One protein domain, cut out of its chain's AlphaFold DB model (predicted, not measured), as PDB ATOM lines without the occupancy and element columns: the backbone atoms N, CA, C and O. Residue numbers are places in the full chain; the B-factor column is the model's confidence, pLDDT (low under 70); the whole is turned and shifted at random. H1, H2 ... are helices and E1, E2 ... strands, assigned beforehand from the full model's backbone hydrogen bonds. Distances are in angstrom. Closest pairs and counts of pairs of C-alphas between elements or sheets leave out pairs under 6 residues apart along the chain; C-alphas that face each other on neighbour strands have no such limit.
ATOM      1  N   ALA A  44     124.986  10.504  48.287       66.06
ATOM      2  CA  ALA A  44     124.907   9.507  49.346       66.06
ATOM      3  C   ALA A  44     123.686   9.776  50.234       66.06
ATOM      4  O   ALA A  44     123.347  10.916  50.562       66.06
ATOM      5  N   ARG A  45     123.012   8.699  50.636       64.25
ATOM      6  CA  ARG A  45     121.825   8.788  51.485       64.25
ATOM      7  C   ARG A  45     122.159   9.424  52.840       64.25
ATOM      8  O   ARG A  45     123.214   9.164  53.415       64.25
ATOM      9  N   ALA A  46     121.222  10.209  53.370       61.47
ATOM     10  CA  ALA A  46     121.386  10.936  54.631       61.47
ATOM     11  C   ALA A  46     121.651  10.025  55.848       61.47
ATOM     12  O   ALA A  46     122.328  10.438  56.786       61.47
ATOM     13  N   ASP A  47     121.175   8.776  55.825       60.00
ATOM     14  CA  ASP A  47     121.408   7.778  56.878       60.00
ATOM     15  C   ASP A  47     122.874   7.321  56.971       60.00
ATOM     16  O   ASP A  47     123.319   6.934  58.050       60.00
ATOM     17  N   ARG A  48     123.652   7.442  55.884       61.53
ATOM     18  CA  ARG A  48     125.103   7.159  55.852       61.53
ATOM     19  C   ARG A  48     125.969   8.273  56.449       61.53
ATOM     20  O   ARG A  48     127.185   8.124  56.525       61.53
ATOM     21  N   VAL A  49     125.351   9.384  56.847       64.50
ATOM     22  CA  VAL A  49     126.014  10.578  57.401       64.50
ATOM     23  C   VAL A  49     125.742  10.730  58.906       64.50
ATOM     24  O   VAL A  49     126.232  11.660  59.539       64.50
ATOM     25  N   LEU A  50     124.962   9.821  59.501       72.38
ATOM     26  CA  LEU A  50     124.663   9.853  60.928       72.38
ATOM     27  C   LEU A  50     125.891   9.461  61.757       72.38
ATOM     28  O   LEU A  50     126.568   8.477  61.463       72.38
ATOM     29  N   VAL A  51     126.135  10.236  62.811       77.94
ATOM     30  CA  VAL A  51     127.244  10.047  63.754       77.94
ATOM     31  C   VAL A  51     126.906   8.914  64.727       77.94
ATOM     32  O   VAL A  51     125.734   8.702  65.055       77.94
ATOM     33  N   SER A  52     127.921   8.172  65.171       87.62
ATOM     34  CA  SER A  52     127.741   7.156  66.211       87.62
ATOM     35  C   SER A  52     127.537   7.810  67.576       87.62
ATOM     36  O   SER A  52     128.111   8.854  67.871       87.62
ATOM     37  N   VAL A  53     126.747   7.176  68.435       91.94
ATOM     38  CA  VAL A  53     126.539   7.600  69.824       91.94
ATOM     39  C   VAL A  53     127.021   6.475  70.719       91.94
ATOM     40  O   VAL A  53     126.586   5.340  70.561       91.94
ATOM     41  N   VAL A  54     127.937   6.759  71.636       93.69
ATOM     42  CA  VAL A  54     128.500   5.756  72.550       93.69
ATOM     43  C   VAL A  54     128.665   6.358  73.947       93.69
ATOM     44  O   VAL A  54     128.920   7.561  74.051       93.69
ATOM     45  N   PRO A  55     128.534   5.553  75.017       92.75
ATOM     46  CA  PRO A  55     128.613   6.040  76.397       92.75
ATOM     47  C   PRO A  55     130.038   6.407  76.837       92.75
ATOM     48  O   PRO A  55     130.222   7.063  77.860       92.75
ATOM     49  N   GLY A  56     131.055   6.015  76.069       92.56
ATOM     50  CA  GLY A  56     132.453   6.304  76.358       92.56
ATOM     51  C   GLY A  56     133.385   5.886  75.218       92.56
ATOM     52  O   GLY A  56     132.922   5.639  74.100       92.56
ATOM     53  N   PRO A  57     134.707   5.856  75.467       91.44
ATOM     54  CA  PRO A  57     135.701   5.467  74.473       91.44
ATOM     55  C   PRO A  57     135.477   4.057  73.920       91.44
ATOM     56  O   PRO A  57     135.029   3.152  74.631       91.44
ATOM     57  N   VAL A  58     135.861   3.879  72.659       91.81
ATOM     58  CA  VAL A  58     135.786   2.617  71.926       91.81
ATOM     59  C   VAL A  58     137.168   2.239  71.416       91.81
ATOM     60  O   VAL A  58     137.848   3.055  70.791       91.81
ATOM     61  N   VAL A  59     137.580   0.997  71.662       92.44
ATOM     62  CA  VAL A  59     138.694   0.376  70.934       92.44
ATOM     63  C   VAL A  59     138.100  -0.381  69.752       92.44
ATOM     64  O   VAL A  59     137.216  -1.204  69.962       92.44
ATOM     65  N   ASN A  60     138.529  -0.079  68.528       92.19
ATOM     66  CA  ASN A  60     138.041  -0.728  67.310       92.19
ATOM     67  C   ASN A  60     139.188  -1.395  66.543       92.19
ATOM     68  O   ASN A  60     139.984  -0.705  65.907       92.19
ATOM     69  N   ASP A  61     139.238  -2.721  66.567       93.31
ATOM     70  CA  ASP A  61     140.225  -3.499  65.827       93.31
ATOM     71  C   ASP A  61     139.578  -4.190  64.626       93.31
ATOM     72  O   ASP A  61     138.642  -4.983  64.759       93.31
ATOM     73  N   GLU A  62     140.106  -3.896  63.440       94.81
ATOM     74  CA  GLU A  62     139.606  -4.399  62.165       94.81
ATOM     75  C   GLU A  62     140.685  -5.197  61.425       94.81
ATOM     76  O   GLU A  62     141.798  -4.730  61.168       94.81
ATOM     77  N   ARG A  63     140.333  -6.414  61.004       96.88
ATOM     78  CA  ARG A  63     141.122  -7.223  60.072       96.88
ATOM     79  C   ARG A  63     140.363  -7.367  58.761       96.88
ATOM     80  O   ARG A  63     139.377  -8.096  58.676       96.88
ATOM     81  N   VAL A  64     140.847  -6.692  57.725       97.44
ATOM     82  CA  VAL A  64     140.274  -6.717  56.377       97.44
ATOM     83  C   VAL A  64     140.957  -7.811  55.566       97.44
ATOM     84  O   VAL A  64     142.110  -7.684  55.173       97.44
ATOM     85  N   LEU A  65     140.248  -8.900  55.305       98.25
ATOM     86  CA  LEU A  65     140.685 -10.014  54.475       98.25
ATOM     87  C   LEU A  65     140.259  -9.768  53.024       98.25
ATOM     88  O   LEU A  65     139.066  -9.722  52.718       98.25
ATOM     89  N   VAL A  66     141.233  -9.664  52.127       98.12
ATOM     90  CA  VAL A  66     141.042  -9.439  50.693       98.12
ATOM     91  C   VAL A  66     141.482 -10.679  49.926       98.12
ATOM     92  O   VAL A  66     142.623 -11.131  50.046       98.12
ATOM     93  N   ARG A  67     140.572 -11.229  49.119       97.56
ATOM     94  CA  ARG A  67     140.865 -12.329  48.195       97.56
ATOM     95  C   ARG A  67     140.901 -11.825  46.764       97.56
ATOM     96  O   ARG A  67     139.958 -11.168  46.322       97.56
ATOM     97  N   LEU A  68     141.986 -12.150  46.073       97.00
ATOM     98  CA  LEU A  68     142.282 -11.704  44.717       97.00
ATOM     99  C   LEU A  68     142.140 -12.856  43.716       97.00
ATOM    100  O   LEU A  68     142.510 -13.985  44.030       97.00
ATOM    101  N   ASP A  69     141.662 -12.595  42.507       94.69
ATOM    102  CA  ASP A  69     141.849 -13.533  41.395       94.69
ATOM    103  C   ASP A  69     143.299 -13.517  40.878       94.69
ATOM    104  O   ASP A  69     144.148 -12.766  41.361       94.69
ATOM    105  N   GLY A  70     143.587 -14.351  39.876       91.81
ATOM    106  CA  GLY A  70     144.924 -14.467  39.296       91.81
ATOM    107  C   GLY A  70     145.438 -13.208  38.582       91.81
ATOM    108  O   GLY A  70     146.637 -13.098  38.351       91.81
ATOM    109  N   GLY A  71     144.581 -12.234  38.260       94.31
ATOM    110  CA  GLY A  71     144.993 -10.927  37.736       94.31
ATOM    111  C   GLY A  71     145.161  -9.854  38.813       94.31
ATOM    112  O   GLY A  71     145.712  -8.788  38.532       94.31
ATOM    113  N   GLY A  72     144.702 -10.117  40.040       95.06
ATOM    114  CA  GLY A  72     144.621  -9.128  41.114       95.06
ATOM    115  C   GLY A  72     143.254  -8.449  41.258       95.06
ATOM    116  O   GLY A  72     143.111  -7.498  42.028       95.06
ATOM    117  N   GLY A  73     142.234  -8.910  40.530       96.25
ATOM    118  CA  GLY A  73     140.855  -8.466  40.711       96.25
ATOM    119  C   GLY A  73     140.313  -8.894  42.074       96.25
ATOM    120  O   GLY A  73     140.550 -10.007  42.536       96.25
ATOM    121  N   VAL A  74     139.596  -7.999  42.754       96.25
ATOM    122  CA  VAL A  74     139.058  -8.260  44.095       96.25
ATOM    123  C   VAL A  74     137.823  -9.152  43.987       96.25
ATOM    124  O   VAL A  74     136.801  -8.735  43.451       96.25
ATOM    125  N   GLN A  75     137.911 -10.364  44.531       95.12
ATOM    126  CA  GLN A  75     136.836 -11.362  44.510       95.12
ATOM    127  C   GLN A  75     136.026 -11.361  45.808       95.12
ATOM    128  O   GLN A  75     134.808 -11.527  45.800       95.12
ATOM    129  N   ARG A  76     136.689 -11.142  46.950       95.50
ATOM    130  CA  ARG A  76     136.035 -11.135  48.262       95.50
ATOM    131  C   ARG A  76     136.709 -10.147  49.201       95.50
ATOM    132  O   ARG A  76     137.934 -10.126  49.292       95.50
ATOM    133  N   VAL A  77     135.896  -9.393  49.937       96.81
ATOM    134  CA  VAL A  77     136.345  -8.537  51.039       96.81
ATOM    135  C   VAL A  77     135.545  -8.898  52.281       96.81
ATOM    136  O   VAL A  77     134.315  -8.832  52.284       96.81
ATOM    137  N   VAL A  78     136.245  -9.321  53.327       97.19
ATOM    138  CA  VAL A  78     135.664  -9.645  54.632       97.19
ATOM    139  C   VAL A  78     136.346  -8.790  55.684       97.19
ATOM    140  O   VAL A  78     137.564  -8.683  55.670       97.19
ATOM    141  N   VAL A  79     135.585  -8.210  56.602       97.19
ATOM    142  CA  VAL A  79     136.131  -7.510  57.766       97.19
ATOM    143  C   VAL A  79     135.772  -8.293  59.011       97.19
ATOM    144  O   VAL A  79     134.599  -8.522  59.280       97.19
ATOM    145  N   GLU A  80     136.776  -8.724  59.761       97.25
ATOM    146  CA  GLU A  80     136.588  -9.172  61.137       97.25
ATOM    147  C   GLU A  80     136.801  -7.964  62.037       97.25
ATOM    148  O   GLU A  80     137.884  -7.381  62.042       97.25
ATOM    149  N   GLN A  81     135.755  -7.565  62.745       95.75
ATOM    150  CA  GLN A  81     135.755  -6.387  63.593       95.75
ATOM    151  C   GLN A  81     135.547  -6.791  65.048       95.75
ATOM    152  O   GLN A  81     134.712  -7.653  65.340       95.75
ATOM    153  N   ARG A  82     136.271  -6.124  65.947       95.56
ATOM    154  CA  ARG A  82     136.065  -6.168  67.394       95.56
ATOM    155  C   ARG A  82     135.988  -4.748  67.945       95.56
ATOM    156  O   ARG A  82     136.915  -3.966  67.766       95.56
ATOM    157  N   LEU A  83     134.888  -4.428  68.619       95.00
ATOM    158  CA  LEU A  83     134.672  -3.170  69.321       95.00
ATOM    159  C   LEU A  83     134.648  -3.433  70.823       95.00
ATOM    160  O   LEU A  83     133.791  -4.169  71.306       95.00
ATOM    161  N   GLN A  84     135.534  -2.788  71.570       95.50
ATOM    162  CA  GLN A  84     135.461  -2.737  73.024       95.50
ATOM    163  C   GLN A  84     134.875  -1.392  73.443       95.50
ATOM    164  O   GLN A  84     135.534  -0.357  73.353       95.50
ATOM    165  N   LEU A  85     133.621  -1.410  73.882       95.12
ATOM    166  CA  LEU A  85     132.910  -0.258  74.419       95.12
ATOM    167  C   LEU A  85     133.218  -0.123  75.909       95.12
ATOM    168  O   LEU A  85     133.165  -1.106  76.648       95.12
ATOM    169  N   THR A  86     133.468   1.103  76.357       95.75
ATOM    170  CA  THR A  86     133.579   1.439  77.780       95.75
ATOM    171  C   THR A  86     132.570   2.524  78.139       95.75
ATOM    172  O   THR A  86     132.217   3.353  77.302       95.75
ATOM    173  N   GLY A  87     132.095   2.510  79.381       96.00
ATOM    174  CA  GLY A  87     131.035   3.391  79.858       96.00
ATOM    175  C   GLY A  87     129.681   2.691  79.944       96.00
ATOM    176  O   GLY A  87     129.395   1.723  79.231       96.00
ATOM    177  N   GLU A  88     128.859   3.180  80.866       97.00
ATOM    178  CA  GLU A  88     127.490   2.720  81.076       97.00
ATOM    179  C   GLU A  88     126.521   3.577  80.255       97.00
ATOM    180  O   GLU A  88     126.624   4.805  80.264       97.00
ATOM    181  N   GLY A  89     125.588   2.942  79.546       96.94
ATOM    182  CA  GLY A  89     124.541   3.639  78.801       96.94
ATOM    183  C   GLY A  89     124.230   3.037  77.436       96.94
ATOM    184  O   GLY A  89     124.840   2.057  76.997       96.94
ATOM    185  N   ASP A  90     123.264   3.647  76.757       96.75
ATOM    186  CA  ASP A  90     122.879   3.267  75.401       96.75
ATOM    187  C   ASP A  90     123.995   3.572  74.396       96.75
ATOM    188  O   ASP A  90     124.687   4.590  74.479       96.75
ATOM    189  N   TYR A  91     124.140   2.702  73.400       95.00
ATOM    190  CA  TYR A  91     125.032   2.909  72.270       95.00
ATOM    191  C   TYR A  91     124.327   2.650  70.941       95.00
ATOM    192  O   TYR A  91     123.435   1.810  70.806       95.00
ATOM    193  N   GLN A  92     124.803   3.360  69.927       93.19
ATOM    194  CA  GLN A  92     124.504   3.162  68.527       93.19
ATOM    195  C   GLN A  92     125.770   3.441  67.707       93.19
ATOM    196  O   GLN A  92     126.086   4.595  67.417       93.19
ATOM    197  N   VAL A  93     126.487   2.389  67.315       91.38
ATOM    198  CA  VAL A  93     127.649   2.497  66.422       91.38
ATOM    199  C   VAL A  93     127.175   2.331  64.987       91.38
ATOM    200  O   VAL A  93     126.501   1.354  64.660       91.38
ATOM    201  N   ARG A  94     127.494   3.311  64.142       88.75
ATOM    202  CA  ARG A  94     127.102   3.379  62.734       88.75
ATOM    203  C   ARG A  94     128.337   3.395  61.860       88.75
ATOM    204  O   ARG A  94     129.226   4.224  62.048       88.75
ATOM    205  N   GLU A  95     128.349   2.523  60.865       87.50
ATOM    206  CA  GLU A  95     129.505   2.341  59.993       87.50
ATOM    207  C   GLU A  95     129.088   2.357  58.527       87.50
ATOM    208  O   GLU A  95     127.955   2.028  58.158       87.50
ATOM    209  N   ARG A  96     130.024   2.790  57.682       78.06
ATOM    210  CA  ARG A  96     129.751   3.185  56.296       78.06
ATOM    211  C   ARG A  96     129.879   2.031  55.301       78.06
ATOM    212  O   ARG A  96     129.447   2.179  54.159       78.06
ATOM    213  N   GLY A  97     130.523   0.931  55.699       71.94
ATOM    214  CA  GLY A  97     130.916  -0.151  54.797       71.94
ATOM    215  C   GLY A  97     129.712  -0.868  54.174       71.94
ATOM    216  O   GLY A  97     128.808  -1.232  54.926       71.94
ATOM    217  N   PRO A  98     129.699  -1.123  52.844       82.12
ATOM    218  CA  PRO A  98     128.604  -1.771  52.121       82.12
ATOM    219  C   PRO A  98     128.532  -3.273  52.442       82.12
ATOM    220  O   PRO A  98     128.718  -4.131  51.577       82.12
ATOM    221  N   ALA A  99     128.275  -3.594  53.707       87.56
ATOM    222  CA  ALA A  99     128.134  -4.953  54.182       87.56
ATOM    223  C   ALA A  99     126.883  -5.589  53.573       87.56
ATOM    224  O   ALA A  99     125.776  -5.045  53.630       87.56
ATOM    225  N   ARG A 100     127.083  -6.758  52.974       89.06
ATOM    226  CA  ARG A 100     126.042  -7.602  52.384       89.06
ATOM    227  C   ARG A 100     125.555  -8.669  53.359       89.06
ATOM    228  O   ARG A 100     124.426  -9.128  53.232       89.06
ATOM    229  N   ALA A 101     126.409  -9.062  54.298       91.00
ATOM    230  CA  ALA A 101     126.107 -10.032  55.336       91.00
ATOM    231  C   ALA A 101     126.948  -9.757  56.584       91.00
ATOM    232  O   ALA A 101     128.032  -9.170  56.498       91.00
ATOM    233  N   SER A 102     126.445 -10.217  57.723       93.88
ATOM    234  CA  SER A 102     127.075 -10.096  59.031       93.88
ATOM    235  C   SER A 102     126.873 -11.378  59.831       93.88
ATOM    236  O   SER A 102     125.769 -11.916  59.886       93.88
ATOM    237  N   GLU A 103     127.936 -11.843  60.471       95.56
ATOM    238  CA  GLU A 103     127.952 -13.012  61.353       95.56
ATOM    239  C   GLU A 103     128.577 -12.605  62.688       95.56
ATOM    240  O   GLU A 103     129.548 -11.851  62.702       95.56
ATOM    241  N   ALA A 104     128.040 -13.084  63.810       94.75
ATOM    242  CA  ALA A 104     128.633 -12.824  65.119       94.75
ATOM    243  C   ALA A 104     129.934 -13.628  65.279       94.75
ATOM    244  O   ALA A 104     130.017 -14.775  64.840       94.75
ATOM    245  N   LEU A 105     130.946 -13.032  65.914       94.19
ATOM    246  CA  LEU A 105     132.211 -13.691  66.279       94.19
ATOM    247  C   LEU A 105     132.344 -13.922  67.796       94.19
ATOM    248  O   LEU A 105     133.416 -14.305  68.266       94.19
ATOM    249  N   GLY A 106     131.275 -13.681  68.551       89.31
ATOM    250  CA  GLY A 106     131.196 -13.868  69.996       89.31
ATOM    251  C   GLY A 106     129.746 -14.042  70.444       89.31
ATOM    252  O   GLY A 106     128.877 -14.349  69.627       89.31
ATOM    253  N   ASP A 107     129.495 -13.822  71.732       87.62
ATOM    254  CA  ASP A 107     128.177 -14.047  72.344       87.62
ATOM    255  C   ASP A 107     127.173 -12.916  72.063       87.62
ATOM    256  O   ASP A 107     125.964 -13.085  72.231       87.62
ATOM    257  N   GLU A 108     127.663 -11.757  71.620       92.12
ATOM    258  CA  GLU A 108     126.820 -10.623  71.258       92.12
ATOM    259  C   GLU A 108     126.231 -10.794  69.844       92.12
ATOM    260  O   GLU A 108     126.915 -11.272  68.931       92.12
ATOM    261  N   PRO A 109     124.970 -10.379  69.614       91.00
ATOM    262  CA  PRO A 109     124.353 -10.444  68.296       91.00
ATOM    263  C   PRO A 109     125.138  -9.658  67.243       91.00
ATOM    264  O   PRO A 109     125.613  -8.554  67.502       91.00
ATOM    265  N   ALA A 110     125.193 -10.194  66.023       92.56
ATOM    266  CA  ALA A 110     125.763  -9.498  64.875       92.56
ATOM    267  C   ALA A 110     125.050  -8.150  64.625       92.56
ATOM    268  O   ALA A 110     123.851  -8.024  64.907       92.56
ATOM    269  N   PRO A 111     125.735  -7.153  64.038       92.12
ATOM    270  CA  PRO A 111     125.115  -5.880  63.726       92.12
ATOM    271  C   PRO A 111     124.038  -6.058  62.663       92.12
ATOM    272  O   PRO A 111     124.083  -6.966  61.828       92.12
ATOM    273  N   VAL A 112     123.081  -5.137  62.644       88.62
ATOM    274  CA  VAL A 112     122.085  -5.108  61.578       88.62
ATOM    275  C   VAL A 112     122.738  -4.561  60.315       88.62
ATOM    276  O   VAL A 112     123.313  -3.472  60.321       88.62
ATOM    277  N   THR A 113     122.588  -5.297  59.214       82.75
ATOM    278  CA  THR A 113     122.985  -4.859  57.876       82.75
ATOM    279  C   THR A 113     121.739  -4.500  57.071       82.75
ATOM    280  O   THR A 113     120.929  -5.352  56.707       82.75
ATOM    281  N   LYS A 114     121.525  -3.206  56.806       71.25
ATOM    282  CA  LYS A 114     120.405  -2.743  55.967       71.25
ATOM    283  C   LYS A 114     120.901  -1.704  54.974       71.25
ATOM    284  O   LYS A 114     121.492  -0.706  55.362       71.25
ATOM    285  N   PHE A 115     120.668  -1.950  53.682       68.19
ATOM    286  CA  PHE A 115     121.125  -1.087  52.579       68.19
ATOM    287  C   PHE A 115     122.643  -0.796  52.584       68.19
ATOM    288  O   PHE A 115     123.084   0.272  52.142       68.19
ATOM    289  N   GLY A 116     123.443  -1.747  53.075       69.31
ATOM    290  CA  GLY A 116     124.894  -1.603  53.180       69.31
ATOM    291  C   GLY A 116     125.350  -0.617  54.256       69.31
ATOM    292  O   GLY A 116     126.428  -0.069  54.116       69.31
ATOM    293  N   ALA A 117     124.529  -0.334  55.269       76.12
ATOM    294  CA  ALA A 117     124.985   0.260  56.523       76.12
ATOM    295  C   ALA A 117     125.120  -0.843  57.578       76.12
ATOM    296  O   ALA A 117     124.296  -1.763  57.598       76.12
ATOM    297  N   VAL A 118     126.123  -0.723  58.448       84.88
ATOM    298  CA  VAL A 118     126.328  -1.601  59.609       84.88
ATOM    299  C   VAL A 118     125.943  -0.819  60.855       84.88
ATOM    300  O   VAL A 118     126.437   0.291  61.070       84.88
ATOM    301  N   VAL A 119     125.014  -1.361  61.644       90.75
ATOM    302  CA  VAL A 119     124.548  -0.714  62.872       90.75
ATOM    303  C   VAL A 119     124.599  -1.686  64.038       90.75
ATOM    304  O   VAL A 119     123.860  -2.673  64.072       90.75
ATOM    305  N   TRP A 120     125.423  -1.349  65.022       93.19
ATOM    306  CA  TRP A 120     125.378  -1.930  66.355       93.19
ATOM    307  C   TRP A 120     124.510  -1.049  67.244       93.19
ATOM    308  O   TRP A 120     124.672   0.170  67.240       93.19
ATOM    309  N   GLN A 121     123.606  -1.636  68.020       93.69
ATOM    310  CA  GLN A 121     122.790  -0.878  68.968       93.69
ATOM    311  C   GLN A 121     122.453  -1.711  70.201       93.69
ATOM    312  O   GLN A 121     122.244  -2.919  70.091       93.69
ATOM    313  N   GLY A 122     122.385  -1.063  71.359       95.06
ATOM    314  CA  GLY A 122     122.051  -1.715  72.619       95.06
ATOM    315  C   GLY A 122     122.431  -0.869  73.827       95.06
ATOM    316  O   GLY A 122     122.622   0.336  73.706       95.06
ATOM    317  N   PHE A 123     122.568  -1.524  74.978       96.06
ATOM    318  CA  PHE A 123     122.981  -0.921  76.245       96.06
ATOM    319  C   PHE A 123     124.292  -1.550  76.727       96.06
ATOM    320  O   PHE A 123     124.424  -2.773  76.732       96.06
ATOM    321  N   SER A 124     125.264  -0.735  77.129       96.31
ATOM    322  CA  SER A 124     126.507  -1.182  77.762       96.31
ATOM    323  C   SER A 124     126.368  -1.078  79.285       96.31
ATOM    324  O   SER A 124     126.121   0.024  79.775       96.31
ATOM    325  N   PRO A 125     126.572  -2.157  80.066       95.62
ATOM    326  CA  PRO A 125     126.532  -2.123  81.534       95.62
ATOM    327  C   PRO A 125     127.846  -1.614  82.165       95.62
ATOM    328  O   PRO A 125     128.201  -2.006  83.273       95.62
ATOM    329  N   GLY A 126     128.616  -0.800  81.439       96.31
ATOM    330  CA  GLY A 126     129.936  -0.301  81.839       96.31
ATOM    331  C   GLY A 126     131.066  -0.763  80.916       96.31
ATOM    332  O   GLY A 126     131.997  -0.001  80.658       96.31
ATOM    333  N   SER A 127     130.978  -1.984  80.384       95.69
ATOM    334  CA  SER A 127     131.890  -2.520  79.367       95.69
ATOM    335  C   SER A 127     131.168  -3.543  78.497       95.69
ATOM    336  O   SER A 127     130.333  -4.300  79.002       95.69
ATOM    337  N   ARG A 128     131.485  -3.575  77.201       95.06
ATOM    338  CA  ARG A 128     130.911  -4.533  76.250       95.06
ATOM    339  C   ARG A 128     131.869  -4.814  75.097       95.06
ATOM    340  O   ARG A 128     132.434  -3.883  74.530       95.06
ATOM    341  N   GLU A 129     132.017  -6.084  74.732       96.25
ATOM    342  CA  GLU A 129     132.755  -6.507  73.537       96.25
ATOM    343  C   GLU A 129     131.767  -6.889  72.436       96.25
ATOM    344  O   GLU A 129     130.961  -7.797  72.605       96.25
ATOM    345  N   LEU A 130     131.832  -6.203  71.300       95.50
ATOM    346  CA  LEU A 130     131.058  -6.517  70.106       95.50
ATOM    347  C   LEU A 130     132.003  -7.079  69.054       95.50
ATOM    348  O   LEU A 130     133.006  -6.446  68.739       95.50
ATOM    349  N   ALA A 131     131.692  -8.239  68.485       96.81
ATOM    350  CA  ALA A 131     132.552  -8.849  67.481       96.81
ATOM    351  C   ALA A 131     131.732  -9.439  66.337       96.81
ATOM    352  O   ALA A 131     130.810 -10.226  66.563       96.81
ATOM    353  N   ALA A 132     132.071  -9.080  65.100       96.56
ATOM    354  CA  ALA A 132     131.400  -9.611  63.920       96.56
ATOM    355  C   ALA A 132     132.337  -9.789  62.730       96.56
ATOM    356  O   ALA A 132     133.334  -9.087  62.565       96.56
ATOM    357  N   ARG A 133     131.957 -10.725  61.865       97.25
ATOM    358  CA  ARG A 133     132.494 -10.895  60.525       97.25
ATOM    359  C   ARG A 133     131.516 -10.286  59.533       97.25
ATOM    360  O   ARG A 133     130.370 -10.716  59.424       97.25
ATOM    361  N   LEU A 134     131.983  -9.304  58.783       95.50
ATOM    362  CA  LEU A 134     131.211  -8.558  57.802       95.50
ATOM    363  C   LEU A 134     131.697  -8.928  56.408       95.50
ATOM    364  O   LEU A 134     132.874  -8.773  56.097       95.50
ATOM    365  N   THR A 135     130.803  -9.409  55.549       95.19
ATOM    366  CA  THR A 135     131.127  -9.617  54.131       95.19
ATOM    367  C   THR A 135     130.724  -8.371  53.355       95.19
ATOM    368  O   THR A 135     129.543  -8.022  53.323       95.19
ATOM    369  N   LEU A 136     131.697  -7.696  52.746       93.25
ATOM    370  CA  LEU A 136     131.492  -6.460  51.993       93.25
ATOM    371  C   LEU A 136     131.304  -6.736  50.497       93.25
ATOM    372  O   LEU A 136     131.588  -7.823  49.995       93.25
ATOM    373  N   ASP A 137     130.811  -5.732  49.780       90.94
ATOM    374  CA  ASP A 137     130.715  -5.751  48.324       90.94
ATOM    375  C   ASP A 137     132.100  -5.596  47.659       90.94
ATOM    376  O   ASP A 137     132.673  -4.506  47.710       90.94
ATOM    377  N   PRO A 138     132.647  -6.630  46.994       92.50
ATOM    378  CA  PRO A 138     134.001  -6.567  46.446       92.50
ATOM    379  C   PRO A 138     134.160  -5.521  45.334       92.50
ATOM    380  O   PRO A 138     135.232  -4.935  45.206       92.50
ATOM    381  N   VAL A 139     133.104  -5.240  44.560       89.94
ATOM    382  CA  VAL A 139     133.158  -4.266  43.456       89.94
ATOM    383  C   VAL A 139     133.254  -2.847  44.006       89.94
ATOM    384  O   VAL A 139     134.052  -2.048  43.519       89.94
ATOM    385  N   LEU A 140     132.465  -2.536  45.038       88.19
ATOM    386  CA  LEU A 140     132.515  -1.225  45.691       88.19
ATOM    387  C   LEU A 140     133.812  -1.038  46.487       88.19
ATOM    388  O   LEU A 140     134.392   0.050  46.473       88.19
ATOM    389  N   GLU A 141     134.297  -2.090  47.148       90.94
ATOM    390  CA  GLU A 141     135.496  -2.002  47.982       90.94
ATOM    391  C   GLU A 141     136.799  -1.968  47.171       90.94
ATOM    392  O   GLU A 141     137.769  -1.366  47.628       90.94
ATOM    393  N   ALA A 142     136.836  -2.503  45.944       92.75
ATOM    394  CA  ALA A 142     138.037  -2.487  45.098       92.75
ATOM    395  C   ALA A 142     138.627  -1.079  44.873       92.75
ATOM    396  O   ALA A 142     139.841  -0.934  44.734       92.75
ATOM    397  N   ALA A 143     137.788  -0.037  44.856       89.94
ATOM    398  CA  ALA A 143     138.230   1.354  44.737       89.94
ATOM    399  C   ALA A 143     138.662   1.986  46.076       89.94
ATOM    400  O   ALA A 143     139.340   3.010  46.074       89.94
ATOM    401  N   ARG A 144     138.262   1.397  47.210       90.56
ATOM    402  CA  ARG A 144     138.515   1.904  48.571       90.56
ATOM    403  C   ARG A 144     139.706   1.241  49.255       90.56
ATOM    404  O   ARG A 144     140.206   1.775  50.242       90.56
ATOM    405  N   LEU A 145     140.130   0.065  48.790       95.88
ATOM    406  CA  LEU A 145     141.295  -0.622  49.341       95.88
ATOM    407  C   LEU A 145     142.560   0.240  49.164       95.88
ATOM    408  O   LEU A 145     142.770   0.783  48.076       95.88
ATOM    409  N   PRO A 146     143.415   0.351  50.199       96.69
ATOM    410  CA  PRO A 146     144.596   1.217  50.165       96.69
ATOM    411  C   PRO A 146     145.755   0.628  49.345       96.69
ATOM    412  O   PRO A 146     146.685   1.343  48.972       96.69
ATOM    413  N   PRO A 356     139.825   3.485  61.706       87.44
ATOM    414  CA  PRO A 356     139.155   2.244  61.279       87.44
ATOM    415  C   PRO A 356     138.600   2.325  59.843       87.44
ATOM    416  O   PRO A 356     138.146   3.382  59.407       87.44
ATOM    417  N   TYR A 357     138.626   1.220  59.097       90.62
ATOM    418  CA  TYR A 357     138.261   1.145  57.675       90.62
ATOM    419  C   TYR A 357     136.755   1.222  57.419       90.62
ATOM    420  O   TYR A 357     136.312   1.843  56.444       90.62
ATOM    421  N   LEU A 358     135.945   0.645  58.309       88.06
ATOM    422  CA  LEU A 358     134.485   0.770  58.231       88.06
ATOM    423  C   LEU A 358     134.002   2.183  58.592       88.06
ATOM    424  O   LEU A 358     132.869   2.559  58.267       88.06
ATOM    425  N   GLY A 359     134.882   2.996  59.187       81.50
ATOM    426  CA  GLY A 359     134.631   4.398  59.487       81.50
ATOM    427  C   GLY A 359     133.630   4.593  60.621       81.50
ATOM    428  O   GLY A 359     132.829   5.527  60.548       81.50
ATOM    429  N   ALA A 360     133.656   3.717  61.634       75.44
ATOM    430  CA  ALA A 360     132.914   3.909  62.875       75.44
ATOM    431  C   ALA A 360     133.318   5.262  63.483       75.44
ATOM    432  O   ALA A 360     134.452   5.445  63.928       75.44
ATOM    433  N   ASP A 361     132.413   6.239  63.436       77.56
ATOM    434  CA  ASP A 361     132.668   7.601  63.920       77.56
ATOM    435  C   ASP A 361     132.544   7.656  65.449       77.56
ATOM    436  O   ASP A 361     131.608   8.240  65.989       77.56
ATOM    437  N   VAL A 362     133.449   6.956  66.137       82.81
ATOM    438  CA  VAL A 362     133.460   6.781  67.593       82.81
ATOM    439  C   VAL A 362     134.720   7.390  68.224       82.81
ATOM    440  O   VAL A 362     135.795   7.362  67.617       82.81
ATOM    441  N   PRO A 363     134.625   7.952  69.443       81.12
ATOM    442  CA  PRO A 363     135.796   8.355  70.214       81.12
ATOM    443  C   PRO A 363     136.624   7.130  70.621       81.12
ATOM    444  O   PRO A 363     136.065   6.090  70.953       81.12
ATOM    445  N   GLY A 364     137.950   7.274  70.668       80.56
ATOM    446  CA  GLY A 364     138.869   6.230  71.129       80.56
ATOM    447  C   GLY A 364     139.933   5.855  70.096       80.56
ATOM    448  O   GLY A 364     140.330   6.677  69.263       80.56
ATOM    449  N   THR A 365     140.438   4.627  70.192       79.12
ATOM    450  CA  THR A 365     141.521   4.106  69.349       79.12
ATOM    451  C   THR A 365     140.975   3.119  68.334       79.12
ATOM    452  O   THR A 365     140.075   2.346  68.639       79.12
ATOM    453  N   GLY A 366     141.547   3.103  67.133       81.88
ATOM    454  CA  GLY A 366     141.218   2.075  66.157       81.88
ATOM    455  C   GLY A 366     142.424   1.662  65.336       81.88
ATOM    456  O   GLY A 366     143.316   2.484  65.087       81.88
ATOM    457  N   THR A 367     142.448   0.393  64.947       88.50
ATOM    458  CA  THR A 367     143.471  -0.185  64.084       88.50
ATOM    459  C   THR A 367     142.819  -0.960  62.948       88.50
ATOM    460  O   THR A 367     141.808  -1.630  63.138       88.50
ATOM    461  N   THR A 368     143.411  -0.873  61.757       93.44
ATOM    462  CA  THR A 368     143.034  -1.721  60.628       93.44
ATOM    463  C   THR A 368     144.266  -2.408  60.077       93.44
ATOM    464  O   THR A 368     145.256  -1.755  59.742       93.44
ATOM    465  N   THR A 369     144.165  -3.721  59.911       95.56
ATOM    466  CA  THR A 369     145.141  -4.539  59.197       95.56
ATOM    467  C   THR A 369     144.506  -5.105  57.932       95.56
ATOM    468  O   THR A 369     143.459  -5.745  58.004       95.56
ATOM    469  N   PHE A 370     145.133  -4.904  56.773       97.81
ATOM    470  CA  PHE A 370     144.667  -5.446  55.496       97.81
ATOM    471  C   PHE A 370     145.490  -6.671  55.124       97.81
ATOM    472  O   PHE A 370     146.707  -6.586  55.057       97.81
ATOM    473  N   HIS A 371     144.844  -7.795  54.856       98.31
ATOM    474  CA  HIS A 371     145.484  -9.057  54.527       98.31
ATOM    475  C   HIS A 371     145.071  -9.499  53.126       98.31
ATOM    476  O   HIS A 371     143.899  -9.779  52.878       98.31
ATOM    477  N   PHE A 372     146.034  -9.608  52.223       98.44
ATOM    478  CA  PHE A 372     145.849  -9.935  50.820       98.44
ATOM    479  C   PHE A 372     146.362 -11.334  50.531       98.44
ATOM    480  O   PHE A 372     147.489 -11.679  50.881       98.44
ATOM    481  N   ALA A 373     145.537 -12.114  49.847       97.44
ATOM    482  CA  ALA A 373     145.914 -13.421  49.347       97.44
ATOM    483  C   ALA A 373     145.154 -13.738  48.062       97.44
ATOM    484  O   ALA A 373     144.055 -13.217  47.839       97.44
ATOM    485  N   PHE A 374     145.687 -14.638  47.237       95.75
ATOM    486  CA  PHE A 374     144.888 -15.193  46.150       95.75
ATOM    487  C   PHE A 374     143.685 -15.950  46.727       95.75
ATOM    488  O   PHE A 374     143.756 -16.607  47.775       95.75
ATOM    489  N   ALA A 375     142.543 -15.809  46.063       90.62
ATOM    490  CA  ALA A 375     141.403 -16.672  46.278       90.62
ATOM    491  C   ALA A 375     141.846 -18.108  45.967       90.62
ATOM    492  O   ALA A 375     142.610 -18.303  45.018       90.62
ATOM    493  N   PRO A 376     141.405 -19.117  46.732       83.25
ATOM    494  CA  PRO A 376     141.523 -20.488  46.256       83.25
ATOM    495  C   PRO A 376     140.846 -20.588  44.877       83.25
ATOM    496  O   PRO A 376     139.952 -19.784  44.593       83.25
ATOM    497  N   PRO A 377     141.248 -21.536  44.012       73.56
ATOM    498  CA  PRO A 377     140.440 -21.848  42.848       73.56
ATOM    499  C   PRO A 377     139.063 -22.226  43.385       73.56
ATOM    500  O   PRO A 377     138.922 -23.247  44.055       73.56
TER     501      PRO A 377
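AT A GLANCE: This is residues 44 to 146 and 356 to 377 of the 415 residues of an uncharacterized protein of Frankiales bacterium (UniProt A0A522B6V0). A long, twisted sheet folds over on itself into two layers that are only partly face to face, since its two longest strands, E2 and E5, run side by side as a pair and both turn back. One layer is a long wall of E6, E1 and the parts of E2 and E5 that pair nearest to them, with E3 beside E5; the other holds the last part of E2 and the first part of E5, with the short E4. H2 lies beside the strands, H1 only grazes the sheet from outside, and the unnamed residues 356 to 363 curl in before E6. The printed part has 125 residues with two named helices and six named strands; along the chain H1 comes first, the strands E1 to E5 follow, then H2, and E6 is last; the branched sheet is mixed, with E1 and E6 parallel neighbours and the other neighbour pairs, E1 and E2, E2 and E5, E3 and E5, and E4 and E5, antiparallel. The class is mostly strand, and the whole is compact yet elongated, with a radius of gyration of the C-alphas of 14.7 A and spans of 49 by 30 by 23 A.

IN THESE COORDINATES: The printed part begins at Ala 44, and H1 covers residues 46 to 49, with C-alpha 46 at (121.386, 10.936, 54.631). E1, residues 58 to 68, is 31.4 A long and begins at C-alpha 58, (135.786, 2.617, 71.926). E2, residues 74 to 95, bends by 175 degrees at residue 82, and its first and last C-alphas are 21.4 A apart. E3 covers residues 99 to 104 and is 13.5 A long, while E4 covers residues 112 to 114. E5, residues 117 to 136, bends by 172 degrees at residue 131, and its end C-alphas are 10.4 A apart. H2 covers residues 138 to 141. E6, residues 364 to 374, is 33.5 A long and ends at C-alpha 374, (144.888, -15.193, 46.150).

HOW THE PARTS SIT: In the branched sheet E5 has three neighbours. E2 lies on one side of it, beside residues 118 to 136, and is antiparallel at 163 degrees; N 83 and O 130 are 2.8 A apart, within hydrogen-bond range. On the other side of E5 the pairing is staggered: E4 is beside residues 117 to 119 and E3 beside residues 132 to 136. E4 and E5 are an antiparallel hairpin, with N 112 and O 119 3.0 A apart. E3 and E5 are antiparallel at 136 degrees, with N 103 and O 133 2.9 A apart. The closest C-alphas of E3 and E4, those of Ala 99 and Thr 113, are 6.3 A apart. E1 and E2 are an antiparallel hairpin at 171 degrees, with N 63 and O 80 2.8 A apart. On the other side of E1 is the edge strand E6, parallel at 12 degrees, with N 64 and O 369 2.8 A apart. E5 and E6 are apart. H2 is on the sheet at a height of 5.5 A, over none of the strands, but only just, as 2 of its 4 C-alphas fall on E2; the closest C-alphas of the two are those of Arg 76 and Pro 138, 5.3 A apart. H1 only grazes the sheet, with its residues 47 to 49. Both helices are too short for an O i to N i+4 pair; the single O i to N i+3 pair is within hydrogen-bond range in H1 and not in H2.

THE WHOLE: The two C-alphas farthest apart are those of Gly 71 and Glu 88, at 48.7 A. Residues 147 to 355 are not printed, and C-alphas 146 and 356 are 12.4 A apart across this cut, which lies in the link from H2 to E6. Of the links that are printed whole, H1 to E1 and E3 to E4 are short and the others tight. The mean pLDDT of the printed part is 89.6; residues 44 to 49 and 115 to 116 are under 70.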